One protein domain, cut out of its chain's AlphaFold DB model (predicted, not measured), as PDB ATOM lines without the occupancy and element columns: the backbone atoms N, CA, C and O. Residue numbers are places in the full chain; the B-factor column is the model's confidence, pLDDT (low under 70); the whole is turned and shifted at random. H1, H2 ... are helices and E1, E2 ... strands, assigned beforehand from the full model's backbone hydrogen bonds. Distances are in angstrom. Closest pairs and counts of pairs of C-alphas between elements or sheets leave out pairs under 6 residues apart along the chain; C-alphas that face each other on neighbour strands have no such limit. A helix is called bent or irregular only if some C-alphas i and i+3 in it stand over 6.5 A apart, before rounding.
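Overview. This is residues 5 to 113 of the 128 residues of an uncharacterized protein of Bradyrhizobium sp. 323S2 (UniProt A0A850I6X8). A small sheet of three long antiparallel strands is sandwiched between two helices, H2 slanting over one face and H4 slanting over the other, three layers in all. H1 sits at one end of the sheet, near the end of E2, and the short H3 lies at the other end, on the same face as H4. A long stretch without a named element, residues 48 to 66, leads from H2 back to E2. The printed part has 109 residues, with four named helices and three named strands in the order H1 E1 H2 E2 E3 H3 H4, and the sheet order is E1 E2 E3; the class is mixed, helices and strands. The whole is compact, with a radius of gyration of the C-alphas of 13.5 A, and rounded, spanning 34 by 29 by 27 A.

Along the chain. H1, residues 5 to 14, begins with C-alpha 5 at (-10.770, -7.239, -8.131). E1, residues 18 to 24, is 19.4 A long from first to last C-alpha. H2, residues 33 to 47, is 23.3 A long and irregular: C-alphas 44 and 47 are 7.1 A apart. E2, residues 67 to 75, is 24.1 A long and starts with C-alpha 67 at (7.368, -5.953, 12.208). E3, residues 84 to 89, measures 16.7 A. H3, residues 90 to 94, follows directly. H4, residues 100 to 111, is 15.9 A long and ends with C-alpha 111 at (-7.994, -16.767, 5.926).

Arrangement. E2 is the inner strand, and E1 and E3 are edge strands. E1 and E2 are antiparallel at 161 degrees, with N 21 and O 72 within hydrogen-bond range at 2.8 A. E2 and E3 form a hairpin, antiparallel at 160 degrees, with N 71 and O 86 at 2.8 A. H2 is on the sheet, over E2 and E3, at a height over the sheet of 8.4 A; its closest C-alphas to E3 are those of Ala 39 and Val 85, 6.6 A apart. On the local plane H2 stands at 53 degrees to E3, slantwise to the strands. H4 is on the opposite face at a height of 9.2 A, over E2 and only just over E1, on which 3 of its C-alphas fall. The closest C-alphas of H4 and E2 are those of Leu 71 and Ala 107, 7.7 A apart. H3 is on the same face as H4, over E2, at a height of 5.8 A, with the C-alphas of Gly 68 and Arg 90 closest at 3.9 A. H1 only grazes the sheet with residues 6 to 14; the C-alphas of Ala 14 and Pro 75 are its closest to E2, at 4.1 A. H2 and H4 are apart. In H1, H3 and H4 every O i to N i+4 pair is within hydrogen-bond range; in H2, 9 of 11 are.

Size, cuts and confidence. The C-alphas of His 5 and Arg 96, the two farthest apart, are 38.1 A from each other. The printed part has no cut. The link from H2 to E2 is long, with 19 residues; within it residues 52 to 53 pair antiparallel with residues 60 to 61. The mean pLDDT of the printed part is 85.2, and residues 5 to 15 and 96 to 99 are under 70.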
ATOM      1  N   HIS A   5     -11.135  -6.346  -7.032       53.09
ATOM      2  CA  HIS A   5     -10.770  -7.239  -8.131       53.09
ATOM      3  C   HIS A   5      -9.653  -8.217  -7.752       53.09
ATOM      4  O   HIS A   5      -9.796  -9.411  -8.012       53.09
ATOM      5  N   GLU A   6      -8.601  -7.753  -7.074       59.28
ATOM      6  CA  GLU A   6      -7.518  -8.617  -6.580       59.28
ATOM      7  C   GLU A   6      -8.031  -9.631  -5.556       59.28
ATOM      8  O   GLU A   6      -7.700 -10.809  -5.649       59.28
ATOM      9  N   ARG A   7      -8.943  -9.229  -4.657       62.81
ATOM     10  CA  ARG A   7      -9.591 -10.161  -3.712       62.81
ATOM     11  C   ARG A   7     -10.413 -11.237  -4.419       62.81
ATOM     12  O   ARG A   7     -10.357 -12.402  -4.035       62.81
ATOM     13  N   ARG A   8     -11.186 -10.868  -5.448       60.94
ATOM     14  CA  ARG A   8     -11.994 -11.827  -6.221       60.94
ATOM     15  C   ARG A   8     -11.112 -12.786  -7.018       60.94
ATOM     16  O   ARG A   8     -11.433 -13.966  -7.088       60.94
ATOM     17  N   ARG A   9     -10.017 -12.290  -7.603       65.38
ATOM     18  CA  ARG A   9      -9.033 -13.110  -8.318       65.38
ATOM     19  C   ARG A   9      -8.329 -14.081  -7.372       65.38
ATOM     20  O   ARG A   9      -8.324 -15.268  -7.654       65.38
ATOM     21  N   TYR A  10      -7.853 -13.597  -6.228       66.19
ATOM     22  CA  TYR A  10      -7.211 -14.420  -5.203       66.19
ATOM     23  C   TYR A  10      -8.126 -15.553  -4.719       66.19
ATOM     24  O   TYR A  10      -7.727 -16.712  -4.721       66.19
ATOM     25  N   ARG A  11      -9.398 -15.254  -4.410       64.81
ATOM     26  CA  ARG A  11     -10.390 -16.286  -4.047       64.81
ATOM     27  C   ARG A  11     -10.658 -17.287  -5.167       64.81
ATOM     28  O   ARG A  11     -10.845 -18.463  -4.888       64.81
ATOM     29  N   ARG A  12     -10.713 -16.825  -6.421       65.00
ATOM     30  CA  ARG A  12     -10.902 -17.710  -7.579       65.00
ATOM     31  C   ARG A  12      -9.716 -18.650  -7.767       65.00
ATOM     32  O   ARG A  12      -9.943 -19.825  -8.015       65.00
ATOM     33  N   GLU A  13      -8.492 -18.136  -7.655       69.81
ATOM     34  CA  GLU A  13      -7.262 -18.922  -7.818       69.81
ATOM     35  C   GLU A  13      -7.051 -19.902  -6.663       69.81
ATOM     36  O   GLU A  13      -6.533 -20.987  -6.893       69.81
ATOM     37  N   ALA A  14      -7.460 -19.547  -5.440       68.75
ATOM     38  CA  ALA A  14      -7.299 -20.409  -4.272       68.75
ATOM     39  C   ALA A  14      -7.969 -21.780  -4.447       68.75
ATOM     40  O   ALA A  14      -7.499 -22.740  -3.856       68.75
ATOM     41  N   SER A  15      -9.046 -21.895  -5.240       66.00
ATOM     42  CA  SER A  15      -9.708 -23.172  -5.578       66.00
ATOM     43  C   SER A  15      -9.922 -24.136  -4.389       66.00
ATOM     44  O   SER A  15      -9.990 -25.345  -4.583       66.00
ATOM     45  N   GLY A  16     -10.043 -23.609  -3.163       72.94
ATOM     46  CA  GLY A  16     -10.228 -24.379  -1.927       72.94
ATOM     47  C   GLY A  16      -8.984 -24.604  -1.052       72.94
ATOM     48  O   GLY A  16      -9.148 -25.124   0.045       72.94
ATOM     49  N   ALA A  17      -7.773 -24.204  -1.460       82.88
ATOM     50  CA  ALA A  17      -6.557 -24.363  -0.656       82.88
ATOM     51  C   ALA A  17      -5.526 -23.234  -0.860       82.88
ATOM     52  O   ALA A  17      -5.379 -22.660  -1.941       82.88
ATOM     53  N   LEU A  18      -4.770 -22.929   0.197       87.44
ATOM     54  CA  LEU A  18      -3.687 -21.944   0.185       87.44
ATOM     55  C   LEU A  18      -2.392 -22.586   0.680       87.44
ATOM     56  O   LEU A  18      -2.401 -23.336   1.650       87.44
ATOM     57  N   LEU A  19      -1.275 -22.233   0.048       88.81
ATOM     58  CA  LEU A  19       0.050 -22.422   0.626       88.81
ATOM     59  C   LEU A  19       0.349 -21.228   1.525       88.81
ATOM     60  O   LEU A  19       0.169 -20.079   1.111       88.81
ATOM     61  N   THR A  20       0.780 -21.505   2.748       89.56
ATOM     62  CA  THR A  20       1.080 -20.505   3.773       89.56
ATOM     63  C   THR A  20       2.559 -20.589   4.139       89.56
ATOM     64  O   THR A  20       3.130 -21.673   4.206       89.56
ATOM     65  N   TYR A  21       3.186 -19.434   4.343       90.12
ATOM     66  CA  TYR A  21       4.584 -19.313   4.736       90.12
ATOM     67  C   TYR A  21       4.655 -18.304   5.875       90.12
ATOM     68  O   TYR A  21       4.184 -17.174   5.727       90.12
ATOM     69  N   LEU A  22       5.221 -18.714   7.004       90.56
ATOM     70  CA  LEU A  22       5.533 -17.832   8.120       90.56
ATOM     71  C   LEU A  22       7.045 -17.628   8.126       90.56
ATOM     72  O   LEU A  22       7.785 -18.598   8.254       90.56
ATOM     73  N   VAL A  23       7.481 -16.388   7.927       91.31
ATOM     74  CA  VAL A  23       8.900 -16.036   7.795       91.31
ATOM     75  C   VAL A  23       9.229 -14.841   8.674       91.31
ATOM     76  O   VAL A  23       8.369 -13.976   8.880       91.31
ATOM     77  N   ASP A  24      10.460 -14.770   9.171       91.12
ATOM     78  CA  ASP A  24      10.959 -13.556   9.808       91.12
ATOM     79  C   ASP A  24      10.990 -12.409   8.777       91.12
ATOM     80  O   ASP A  24      11.053 -12.626   7.563       91.12
ATOM     81  N   ILE A  25      10.898 -11.158   9.232       90.56
ATOM     82  CA  ILE A  25      10.900  -9.989   8.342       90.56
ATOM     83  C   ILE A  25      12.194  -9.879   7.522       90.56
ATOM     84  O   ILE A  25      12.175  -9.321   6.416       90.56
ATOM     85  N   ASP A  26      13.296 -10.405   8.050       88.25
ATOM     86  CA  ASP A  26      14.618 -10.344   7.429       88.25
ATOM     87  C   ASP A  26      15.028 -11.650   6.725       88.25
ATOM     88  O   ASP A  26      16.102 -11.703   6.123       88.25
ATOM     89  N   ASP A  27      14.158 -12.666   6.711       88.69
ATOM     90  CA  ASP A  27      14.430 -13.918   6.005       88.69
ATOM     91  C   ASP A  27      14.470 -13.713   4.476       88.69
ATOM     92  O   ASP A  27      13.572 -13.088   3.886       88.69
ATOM     93  N   PRO A  28      15.487 -14.260   3.785       89.69
ATOM     94  CA  PRO A  28      15.580 -14.173   2.336       89.69
ATOM     95  C   PRO A  28      14.497 -15.024   1.653       89.69
ATOM     96  O   PRO A  28      14.286 -16.192   1.968       89.69
ATOM     97  N   LEU A  29      13.838 -14.441   0.647       91.75
ATOM     98  CA  LEU A  29      12.770 -15.074  -0.145       91.75
ATOM     99  C   LEU A  29      13.178 -15.308  -1.609       91.75
ATOM    100  O   LEU A  29      12.322 -15.354  -2.493       91.75
ATOM    101  N   ASP A  30      14.475 -15.430  -1.896       89.69
ATOM    102  CA  ASP A  30      14.998 -15.469  -3.273       89.69
ATOM    103  C   ASP A  30      14.495 -16.678  -4.077       89.69
ATOM    104  O   ASP A  30      14.254 -16.577  -5.280       89.69
ATOM    105  N   ALA A  31      14.230 -17.802  -3.403       86.94
ATOM    106  CA  ALA A  31      13.612 -18.986  -4.004       86.94
ATOM    107  C   ALA A  31      12.126 -18.784  -4.378       86.94
ATOM    108  O   ALA A  31      11.553 -19.590  -5.112       86.94
ATOM    109  N   HIS A  32      11.494 -17.704  -3.904       89.94
ATOM    110  CA  HIS A  32      10.074 -17.413  -4.093       89.94
ATOM    111  C   HIS A  32       9.848 -15.973  -4.597       89.94
ATOM    112  O   HIS A  32       9.331 -15.130  -3.854       89.94
ATOM    113  N   PRO A  33      10.137 -15.667  -5.880       91.81
ATOM    114  CA  PRO A  33      10.070 -14.301  -6.416       91.81
ATOM    115  C   PRO A  33       8.715 -13.602  -6.226       91.81
ATOM    116  O   PRO A  33       8.655 -12.390  -6.006       91.81
ATOM    117  N   LEU A  34       7.612 -14.360  -6.285       92.44
ATOM    118  CA  LEU A  34       6.268 -13.838  -6.023       92.44
ATOM    119  C   LEU A  34       6.119 -13.363  -4.571       92.44
ATOM    120  O   LEU A  34       5.623 -12.261  -4.333       92.44
ATOM    121  N   LEU A  35       6.564 -14.180  -3.613       93.25
ATOM    122  CA  LEU A  35       6.495 -13.860  -2.189       93.25
ATOM    123  C   LEU A  35       7.414 -12.687  -1.855       93.25
ATOM    124  O   LEU A  35       6.988 -11.762  -1.170       93.25
ATOM    125  N   GLN A  36       8.626 -12.675  -2.413       94.50
ATOM    126  CA  GLN A  36       9.580 -11.585  -2.236       94.50
ATOM    127  C   GLN A  36       8.999 -10.245  -2.705       94.50
ATOM    128  O   GLN A  36       9.069  -9.244  -1.990       94.50
ATOM    129  N   ARG A  37       8.375 -10.217  -3.891       93.38
ATOM    130  CA  ARG A  37       7.725  -9.009  -4.415       93.38
ATOM    131  C   ARG A  37       6.567  -8.559  -3.525       93.38
ATOM    132  O   ARG A  37       6.448  -7.367  -3.247       93.38
ATOM    133  N   ALA A  38       5.731  -9.495  -3.081       93.19
ATOM    134  CA  ALA A  38       4.594  -9.193  -2.218       93.19
ATOM    135  C   ALA A  38       5.039  -8.646  -0.851       93.19
ATOM    136  O   ALA A  38       4.491  -7.645  -0.391       93.19
ATOM    137  N   ALA A  39       6.059  -9.253  -0.239       94.00
ATOM    138  CA  ALA A  39       6.639  -8.821   1.029       94.00
ATOM    139  C   ALA A  39       7.224  -7.404   0.937       94.00
ATOM    140  O   ALA A  39       6.917  -6.562   1.781       94.00
ATOM    141  N   ARG A  40       8.002  -7.113  -0.118       93.00
ATOM    142  CA  ARG A  40       8.554  -5.768  -0.370       93.00
ATOM    143  C   ARG A  40       7.445  -4.729  -0.505       93.00
ATOM    144  O   ARG A  40       7.406  -3.789   0.275       93.00
ATOM    145  N   TYR A  41       6.480  -4.967  -1.395       91.62
ATOM    146  CA  TYR A  41       5.362  -4.043  -1.609       91.62
ATOM    147  C   TYR A  41       4.532  -3.805  -0.336       91.62
ATOM    148  O   TYR A  41       4.082  -2.690  -0.067       91.62
ATOM    149  N   TRP A  42       4.312  -4.850   0.466       92.88
ATOM    150  CA  TRP A  42       3.626  -4.714   1.747       92.88
ATOM    151  C   TRP A  42       4.430  -3.851   2.731       92.88
ATOM    152  O   TRP A  42       3.843  -2.975   3.372       92.88
ATOM    153  N   GLY A  43       5.748  -4.067   2.801       91.62
ATOM    154  CA  GLY A  43       6.677  -3.328   3.654       91.62
ATOM    155  C   GLY A  43       6.821  -1.854   3.270       91.62
ATOM    156  O   GLY A  43       6.770  -0.992   4.146       91.62
ATOM    157  N   ASP A  44       6.905  -1.550   1.974       90.56
ATOM    158  CA  ASP A  44       6.972  -0.177   1.453       90.56
ATOM    159  C   ASP A  44       5.731   0.642   1.851       90.56
ATOM    160  O   ASP A  44       5.789   1.854   2.052       90.56
ATOM    161  N   GLY A  45       4.591  -0.035   2.022       88.75
ATOM    162  CA  GLY A  45       3.335   0.571   2.454       88.75
ATOM    163  C   GLY A  45       3.194   0.801   3.962       88.75
ATOM    164  O   GLY A  45       2.133   1.260   4.372       88.75
ATOM    165  N   LEU A  46       4.186   0.474   4.800       89.00
ATOM    166  CA  LEU A  46       4.073   0.610   6.264       89.00
ATOM    167  C   LEU A  46       3.995   2.069   6.737       89.00
ATOM    168  O   LEU A  46       3.310   2.376   7.714       89.00
ATOM    169  N   SER A  47       4.674   2.969   6.031       84.50
ATOM    170  CA  SER A  47       4.743   4.392   6.384       84.50
ATOM    171  C   SER A  47       3.566   5.210   5.839       84.50
ATOM    172  O   SER A  47       3.474   6.401   6.122       84.50
ATOM    173  N   ILE A  48       2.676   4.599   5.047       84.69
ATOM    174  CA  ILE A  48       1.617   5.298   4.310       84.69
ATOM    175  C   ILE A  48       0.245   4.859   4.846       84.69
ATOM    176  O   ILE A  48      -0.026   3.657   4.898       84.69
ATOM    177  N   PRO A  49      -0.648   5.794   5.218       79.69
ATOM    178  CA  PRO A  49      -2.016   5.458   5.603       79.69
ATOM    179  C   PRO A  49      -2.798   4.723   4.489       79.69
ATOM    180  O   PRO A  49      -2.632   5.041   3.309       79.69
ATOM    181  N   PRO A  50      -3.701   3.782   4.832       81.69
ATOM    182  CA  PRO A  50      -3.975   3.286   6.180       81.69
ATOM    183  C   PRO A  50      -2.833   2.398   6.696       81.69
ATOM    184  O   PRO A  50      -2.341   1.528   5.971       81.69
ATOM    185  N   HIS A  51      -2.445   2.607   7.960       82.69
ATOM    186  CA  HIS A  51      -1.387   1.826   8.599       82.69
ATOM    187  C   HIS A  51      -1.727   0.333   8.586       82.69
ATOM    188  O   HIS A  51      -2.884  -0.068   8.711       82.69
ATOM    189  N   ARG A  52      -0.702  -0.505   8.412       90.44
ATOM    190  CA  ARG A  52      -0.857  -1.957   8.523       90.44
ATOM    191  C   ARG A  52      -1.012  -2.322   9.991       90.44
ATOM    192  O   ARG A  52      -0.299  -1.784  10.828       90.44
ATOM    193  N   GLU A  53      -1.892  -3.262  10.286       92.56
ATOM    194  CA  GLU A  53      -2.132  -3.736  11.647       92.56
ATOM    195  C   GLU A  53      -1.585  -5.148  11.824       92.56
ATOM    196  O   GLU A  53      -1.528  -5.939  10.875       92.56
ATOM    197  N   CYS A  54      -1.138  -5.450  13.040       92.50
ATOM    198  CA  CYS A  54      -0.714  -6.788  13.410       92.50
ATOM    199  C   CYS A  54      -1.901  -7.748  13.312       92.50
ATOM    200  O   CYS A  54      -2.932  -7.530  13.944       92.50
ATOM    201  N   VAL A  55      -1.727  -8.853  12.593       91.19
ATOM    202  CA  VAL A  55      -2.766  -9.880  12.421       91.19
ATOM    203  C   VAL A  55      -3.172 -10.543  13.743       91.19
ATOM    204  O   VAL A  55      -4.262 -11.092  13.861       91.19
ATOM    205  N   THR A  56      -2.298 -10.498  14.752       89.62
ATOM    206  CA  THR A  56      -2.530 -11.108  16.065       89.62
ATOM    207  C   THR A  56      -3.219 -10.155  17.039       89.62
ATOM    208  O   THR A  56      -4.208 -10.537  17.659       89.62
ATOM    209  N   CYS A  57      -2.699  -8.932  17.198       90.81
ATOM    210  CA  CYS A  57      -3.123  -8.005  18.255       90.81
ATOM    211  C   CYS A  57      -3.729  -6.686  17.756       90.81
ATOM    212  O   CYS A  57      -4.117  -5.858  18.571       90.81
ATOM    213  N   GLY A  58      -3.776  -6.450  16.442       91.19
ATOM    214  CA  GLY A  58      -4.346  -5.235  15.851       91.19
ATOM    215  C   GLY A  58      -3.489  -3.973  15.991       91.19
ATOM    216  O   GLY A  58      -3.866  -2.929  15.471       91.19
ATOM    217  N   VAL A  59      -2.326  -4.027  16.655       93.88
ATOM    218  CA  VAL A  59      -1.473  -2.836  16.800       93.88
ATOM    219  C   VAL A  59      -1.004  -2.326  15.437       93.88
ATOM    220  O   VAL A  59      -0.602  -3.111  14.574       93.88
ATOM    221  N   GLN A  60      -1.023  -1.008  15.254       93.81
ATOM    222  CA  GLN A  60      -0.536  -0.371  14.035       93.81
ATOM    223  C   GLN A  60       0.988  -0.490  13.921       93.81
ATOM    224  O   GLN A  60       1.733  -0.242  14.868       93.81
ATOM    225  N   MET A  61       1.455  -0.840  12.729       93.38
ATOM    226  CA  MET A  61       2.862  -0.957  12.366       93.38
ATOM    227  C   MET A  61       3.201   0.174  11.396       93.38
ATOM    228  O   MET A  61       2.968   0.075  10.194       93.38
ATOM    229  N   SER A  62       3.761   1.261  11.929       89.38
ATOM    230  CA  SER A  62       4.119   2.475  11.178       89.38
ATOM    231  C   SER A  62       5.531   2.437  10.577       89.38
ATOM    232  O   SER A  62       6.128   3.470  10.285       89.38
ATOM    233  N   GLY A  63       6.107   1.243  10.425       91.25
ATOM    234  CA  GLY A  63       7.442   1.061   9.864       91.25
ATOM    235  C   GLY A  63       8.003  -0.338  10.094       91.25
ATOM    236  O   GLY A  63       7.560  -1.067  10.984       91.25
ATOM    237  N   ARG A  64       9.023  -0.695   9.304       91.00
ATOM    238  CA  ARG A  64       9.628  -2.039   9.291       91.00
ATOM    239  C   ARG A  64      10.134  -2.491  10.665       91.00
ATOM    240  O   ARG A  64       9.951  -3.644  11.019       91.00
ATOM    241  N   LYS A  65      10.666  -1.573  11.484       91.06
ATOM    242  CA  LYS A  65      11.179  -1.871  12.838       91.06
ATOM    243  C   LYS A  65      10.138  -2.452  13.811       91.06
ATOM    244  O   LYS A  65      10.521  -3.036  14.823       91.06
ATOM    245  N   TYR A  66       8.847  -2.254  13.532       92.75
ATOM    246  CA  TYR A  66       7.741  -2.762  14.347       92.75
ATOM    247  C   TYR A  66       7.244  -4.137  13.895       92.75
ATOM    248  O   TYR A  66       6.396  -4.717  14.569       92.75
ATOM    249  N   VAL A  67       7.748  -4.657  12.775       94.19
ATOM    250  CA  VAL A  67       7.368  -5.953  12.208       94.19
ATOM    251  C   VAL A  67       8.380  -6.996  12.669       94.19
ATOM    252  O   VAL A  67       9.578  -6.743  12.620       94.19
ATOM    253  N   GLY A  68       7.895  -8.132  13.167       92.56
ATOM    254  CA  GLY A  68       8.730  -9.277  13.537       92.56
ATOM    255  C   GLY A  68       8.691 -10.380  12.486       92.56
ATOM    256  O   GLY A  68       9.727 -10.904  12.115       92.56
ATOM    257  N   ALA A  69       7.506 -10.679  11.958       93.56
ATOM    258  CA  ALA A  69       7.328 -11.730  10.964       93.56
ATOM    259  C   ALA A  69       6.246 -11.370   9.946       93.56
ATOM    260  O   ALA A  69       5.395 -10.499  10.179       93.56
ATOM    261  N   LEU A  70       6.268 -12.071   8.816       94.19
ATOM    262  CA  LEU A  70       5.263 -11.999   7.768       94.19
ATOM    263  C   LEU A  70       4.588 -13.358   7.593       94.19
ATOM    264  O   LEU A  70       5.245 -14.382   7.420       94.19
ATOM    265  N   LEU A  71       3.258 -13.340   7.564       92.94
ATOM    266  CA  LEU A  71       2.443 -14.447   7.088       92.94
ATOM    267  C   LEU A  71       2.101 -14.194   5.618       92.94
ATOM    268  O   LEU A  71       1.332 -13.289   5.277       92.94
ATOM    269  N   LEU A  72       2.678 -15.009   4.748       93.38
ATOM    270  CA  LEU A  72       2.527 -14.953   3.302       93.38
ATOM    271  C   LEU A  72       1.634 -16.101   2.848       93.38
ATOM    272  O   LEU A  72       1.753 -17.222   3.335       93.38
ATOM    273  N   THR A  73       0.746 -15.842   1.895       92.19
ATOM    274  CA  THR A  73      -0.184 -16.862   1.401       92.19
ATOM    275  C   THR A  73      -0.370 -16.787  -0.102       92.19
ATOM    276  O   THR A  73      -0.571 -15.704  -0.652       92.19
ATOM    277  N   THR A  74      -0.369 -17.934  -0.773       91.75
ATOM    278  CA  THR A  74      -0.633 -18.049  -2.215       91.75
ATOM    279  C   THR A  74      -1.666 -19.133  -2.485       91.75
ATOM    280  O   THR A  74      -1.736 -20.099  -1.729       91.75
ATOM    281  N   PRO A  75      -2.423 -19.042  -3.587       88.50
ATOM    282  CA  PRO A  75      -3.186 -20.174  -4.099       88.50
ATOM    283  C   PRO A  75      -2.339 -21.448  -4.209       88.50
ATOM    284  O   PRO A  75      -1.202 -21.388  -4.683       88.50
ATOM    285  N   ALA A  76      -2.883 -22.595  -3.793       86.50
ATOM    286  CA  ALA A  76      -2.210 -23.893  -3.883       86.50
ATOM    287  C   ALA A  76      -2.300 -24.492  -5.302       86.50
ATOM    288  O   ALA A  76      -2.851 -25.567  -5.519       86.50
ATOM    289  N   ILE A  77      -1.770 -23.763  -6.285       84.38
ATOM    290  CA  ILE A  77      -1.732 -24.146  -7.703       84.38
ATOM    291  C   ILE A  77      -0.288 -24.128  -8.217       84.38
ATOM    292  O   ILE A  77       0.577 -23.500  -7.616       84.38
ATOM    293  N   ILE A  78      -0.020 -24.774  -9.356       81.31
ATOM    294  CA  ILE A  78       1.346 -24.956  -9.898       81.31
ATOM    295  C   ILE A  78       2.070 -23.618 -10.142       81.31
ATOM    296  O   ILE A  78       3.281 -23.521  -9.965       81.31
ATOM    297  N   LYS A  79       1.344 -22.577 -10.567       85.00
ATOM    298  CA  LYS A  79       1.898 -21.246 -10.858       85.00
ATOM    299  C   LYS A  79       0.981 -20.162 -10.287       85.00
ATOM    300  O   LYS A  79       0.173 -19.607 -11.036       85.00
ATOM    301  N   PRO A  80       1.050 -19.871  -8.976       85.75
ATOM    302  CA  PRO A  80       0.255 -18.799  -8.399       85.75
ATOM    303  C   PRO A  80       0.708 -17.463  -8.987       85.75
ATOM    304  O   PRO A  80       1.898 -17.237  -9.206       85.75
ATOM    305  N   THR A  81      -0.239 -16.567  -9.247       87.25
ATOM    306  CA  THR A  81       0.073 -15.211  -9.743       87.25
ATOM    307  C   THR A  81      -0.208 -14.131  -8.711       87.25
ATOM    308  O   THR A  81       0.113 -12.962  -8.918       87.25
ATOM    309  N   THR A  82      -0.808 -14.525  -7.591       86.50
ATOM    310  CA  THR A  82      -1.250 -13.635  -6.530       86.50
ATOM    311  C   THR A  82      -0.763 -14.145  -5.178       86.50
ATOM    312  O   THR A  82      -0.683 -15.350  -4.943       86.50
ATOM    313  N   ALA A  83      -0.429 -13.210  -4.291       90.81
ATOM    314  CA  ALA A  83      -0.061 -13.485  -2.912       90.81
ATOM    315  C   ALA A  83      -0.744 -12.474  -1.985       90.81
ATOM    316  O   ALA A  83      -0.969 -11.325  -2.374       90.81
ATOM    317  N   SER A  84      -1.056 -12.893  -0.763       90.50
ATOM    318  CA  SER A  84      -1.508 -12.011   0.310       90.50
ATOM    319  C   SER A  84      -0.487 -12.015   1.440       90.50
ATOM    320  O   SER A  84       0.145 -13.036   1.708       90.50
ATOM    321  N   VAL A  85      -0.331 -10.858   2.081       92.69
ATOM    322  CA  VAL A  85       0.670 -10.616   3.123       92.69
ATOM    323  C   VAL A  85      -0.010 -10.027   4.349       92.69
ATOM    324  O   VAL A  85      -0.730  -9.028   4.249       92.69
ATOM    325  N   PHE A  86       0.257 -10.625   5.502       92.81
ATOM    326  CA  PHE A  86      -0.145 -10.137   6.812       92.81
ATOM    327  C   PHE A  86       1.099  -9.978   7.685       92.81
ATOM    328  O   PHE A  86       2.025 -10.782   7.596       92.81
ATOM    329  N   GLY A  87       1.133  -8.939   8.517       92.88
ATOM    330  CA  GLY A  87       2.258  -8.690   9.416       92.88
ATOM    331  C   GLY A  87       1.968  -9.159  10.833       92.88
ATOM    332  O   GLY A  87       0.853  -8.996  11.332       92.88
ATOM    333  N   VAL A  88       2.992  -9.685  11.495       92.75
ATOM    334  CA  VAL A  88       3.025  -9.933  12.936       92.75
ATOM    335  C   VAL A  88       3.977  -8.906  13.539       92.75
ATOM    336  O   VAL A  88       5.123  -8.779  13.101       92.75
ATOM    337  N   CYS A  89       3.510  -8.129  14.517       93.38
ATOM    338  CA  CYS A  89       4.363  -7.126  15.140       93.38
ATOM    339  C   CYS A  89       5.487  -7.785  15.944       93.38
ATOM    340  O   CYS A  89       5.358  -8.909  16.431       93.38
ATOM    341  N   ARG A  90       6.583  -7.051  16.131       92.25
ATOM    342  CA  ARG A  90       7.769  -7.528  16.845       92.25
ATOM    343  C   ARG A  90       7.451  -7.998  18.265       92.25
ATOM    344  O   ARG A  90       8.021  -8.981  18.711       92.25
ATOM    345  N   ALA A  91       6.516  -7.339  18.952       90.81
ATOM    346  CA  ALA A  91       6.072  -7.770  20.274       90.81
ATOM    347  C   ALA A  91       5.419  -9.161  20.223       90.81
ATOM    348  O   ALA A  91       5.846 -10.042  20.953       90.81
ATOM    349  N   CYS A  92       4.452  -9.389  19.326       89.94
ATOM    350  CA  CYS A  92       3.813 -10.702  19.176       89.94
ATOM    351  C   CYS A  92       4.786 -11.791  18.711       89.94
ATOM    352  O   CYS A  92       4.645 -12.928  19.138       89.94
ATOM    353  N   TRP A  93       5.763 -11.445  17.870       89.88
ATOM    354  CA  TRP A  93       6.770 -12.389  17.377       89.88
ATOM    355  C   TRP A  93       7.775 -12.820  18.454       89.88
ATOM    356  O   TRP A  93       8.194 -13.970  18.483       89.88
ATOM    357  N   LEU A  94       8.155 -11.910  19.357       86.56
ATOM    358  CA  LEU A  94       9.142 -12.183  20.407       86.56
ATOM    359  C   LEU A  94       8.564 -12.869  21.651       86.56
ATOM    360  O   LEU A  94       9.335 -13.312  22.506       86.56
ATOM    361  N   ILE A  95       7.239 -12.950  21.792       83.81
ATOM    362  CA  ILE A  95       6.630 -13.702  22.891       83.81
ATOM    363  C   ILE A  95       6.909 -15.184  22.632       83.81
ATOM    364  O   ILE A  95       6.265 -15.808  21.795       83.81
ATOM    365  N   ARG A  96       7.865 -15.745  23.381       54.41
ATOM    366  CA  ARG A  96       8.254 -17.165  23.316       54.41
ATOM    367  C   ARG A  96       7.078 -18.130  23.512       54.41
ATOM    368  O   ARG A  96       7.123 -19.234  22.983       54.41
ATOM    369  N   ASP A  97       6.042 -17.688  24.223       53.66
ATOM    370  CA  ASP A  97       4.831 -18.462  24.529       53.66
ATOM    371  C   ASP A  97       3.655 -18.170  23.583       53.66
ATOM    372  O   ASP A  97       2.577 -18.745  23.738       53.66
ATOM    373  N   LEU A  98       3.831 -17.302  22.577       59.81
ATOM    374  CA  LEU A  98       2.947 -17.294  21.420       59.81
ATOM    375  C   LEU A  98       3.370 -18.513  20.610       59.81
ATOM    376  O   LEU A  98       4.178 -18.434  19.686       59.81
ATOM    377  N   SER A  99       2.876 -19.676  21.036       64.75
ATOM    378  CA  SER A  99       3.059 -20.912  20.299       64.75
ATOM    379  C   SER A  99       2.658 -20.659  18.846       64.75
ATOM    380  O   SER A  99       1.742 -19.872  18.571       64.75
ATOM    381  N   LEU A 100       3.340 -21.312  17.903       73.81
ATOM    382  CA  LEU A 100       2.959 -21.286  16.485       73.81
ATOM    383  C   LEU A 100       1.446 -21.494  16.316       73.81
ATOM    384  O   LEU A 100       0.831 -20.829  15.495       73.81
ATOM    385  N   GLU A 101       0.834 -22.284  17.196       76.56
ATOM    386  CA  GLU A 101      -0.608 -22.487  17.332       76.56
ATOM    387  C   GLU A 101      -1.435 -21.189  17.470       76.56
ATOM    388  O   GLU A 101      -2.493 -21.061  16.857       76.56
ATOM    389  N   VAL A 102      -0.990 -20.186  18.237       81.31
ATOM    390  CA  VAL A 102      -1.700 -18.899  18.351       81.31
ATOM    391  C   VAL A 102      -1.648 -18.137  17.028       81.31
ATOM    392  O   VAL A 102      -2.662 -17.563  16.611       81.31
ATOM    393  N   ILE A 103      -0.489 -18.145  16.364       80.44
ATOM    394  CA  ILE A 103      -0.313 -17.521  15.048       80.44
ATOM    395  C   ILE A 103      -1.164 -18.260  14.015       80.44
ATOM    396  O   ILE A 103      -1.897 -17.614  13.276       80.44
ATOM    397  N   GLU A 104      -1.146 -19.591  14.006       83.50
ATOM    398  CA  GLU A 104      -1.951 -20.445  13.129       83.50
ATOM    399  C   GLU A 104      -3.449 -20.245  13.346       83.50
ATOM    400  O   GLU A 104      -4.202 -20.116  12.381       83.50
ATOM    401  N   ARG A 105      -3.908 -20.144  14.598       84.25
ATOM    402  CA  ARG A 105      -5.311 -19.854  14.914       84.25
ATOM    403  C   ARG A 105      -5.726 -18.503  14.341       84.25
ATOM    404  O   ARG A 105      -6.733 -18.418  13.642       84.25
ATOM    405  N   LYS A 106      -4.929 -17.455  14.571       86.62
ATOM    406  CA  LYS A 106      -5.206 -16.115  14.029       86.62
ATOM    407  C   LYS A 106      -5.122 -16.083  12.508       86.62
ATOM    408  O   LYS A 106      -5.972 -15.480  11.860       86.62
ATOM    409  N   ALA A 107      -4.153 -16.781  11.931       85.56
ATOM    410  CA  ALA A 107      -4.038 -16.969  10.496       85.56
ATOM    411  C   ALA A 107      -5.286 -17.666   9.929       85.56
ATOM    412  O   ALA A 107      -5.828 -17.233   8.919       85.56
ATOM    413  N   THR A 108      -5.798 -18.691  10.611       86.12
ATOM    414  CA  THR A 108      -7.018 -19.404  10.215       86.12
ATOM    415  C   THR A 108      -8.206 -18.449  10.198       86.12
ATOM    416  O   THR A 108      -8.891 -18.354   9.183       86.12
ATOM    417  N   GLU A 109      -8.408 -17.684  11.275       87.12
ATOM    418  CA  GLU A 109      -9.483 -16.688  11.377       87.12
ATOM    419  C   GLU A 109      -9.456 -15.690  10.205       87.12
ATOM    420  O   GLU A 109     -10.485 -15.438   9.578       87.12
ATOM    421  N   VAL A 110      -8.281 -15.151   9.852       85.56
ATOM    422  CA  VAL A 110      -8.178 -14.158   8.765       85.56
ATOM    423  C   VAL A 110      -8.246 -14.761   7.360       85.56
ATOM    424  O   VAL A 110      -8.570 -14.048   6.408       85.56
ATOM    425  N   LEU A 111      -7.963 -16.058   7.210       85.94
ATOM    426  CA  LEU A 111      -7.994 -16.767   5.926       85.94
ATOM    427  C   LEU A 111      -9.345 -17.436   5.634       85.94
ATOM    428  O   LEU A 111      -9.657 -17.661   4.461       85.94
ATOM    429  N   GLN A 112     -10.183 -17.681   6.646       84.69
ATOM    430  CA  GLN A 112     -11.534 -18.241   6.488       84.69
ATOM    431  C   GLN A 112     -12.409 -17.519   5.442       84.69
ATOM    432  O   GLN A 112     -13.105 -18.197   4.683       84.69
ATOM    433  N   PRO A 113     -12.372 -16.177   5.300       82.75
ATOM    434  CA  PRO A 113     -13.114 -15.485   4.241       82.75
ATOM    435  C   PRO A 113     -12.640 -15.793   2.809       82.75
ATOM    436  O   PRO A 113     -13.320 -15.425   1.845       82.75
TER     437      PRO A 113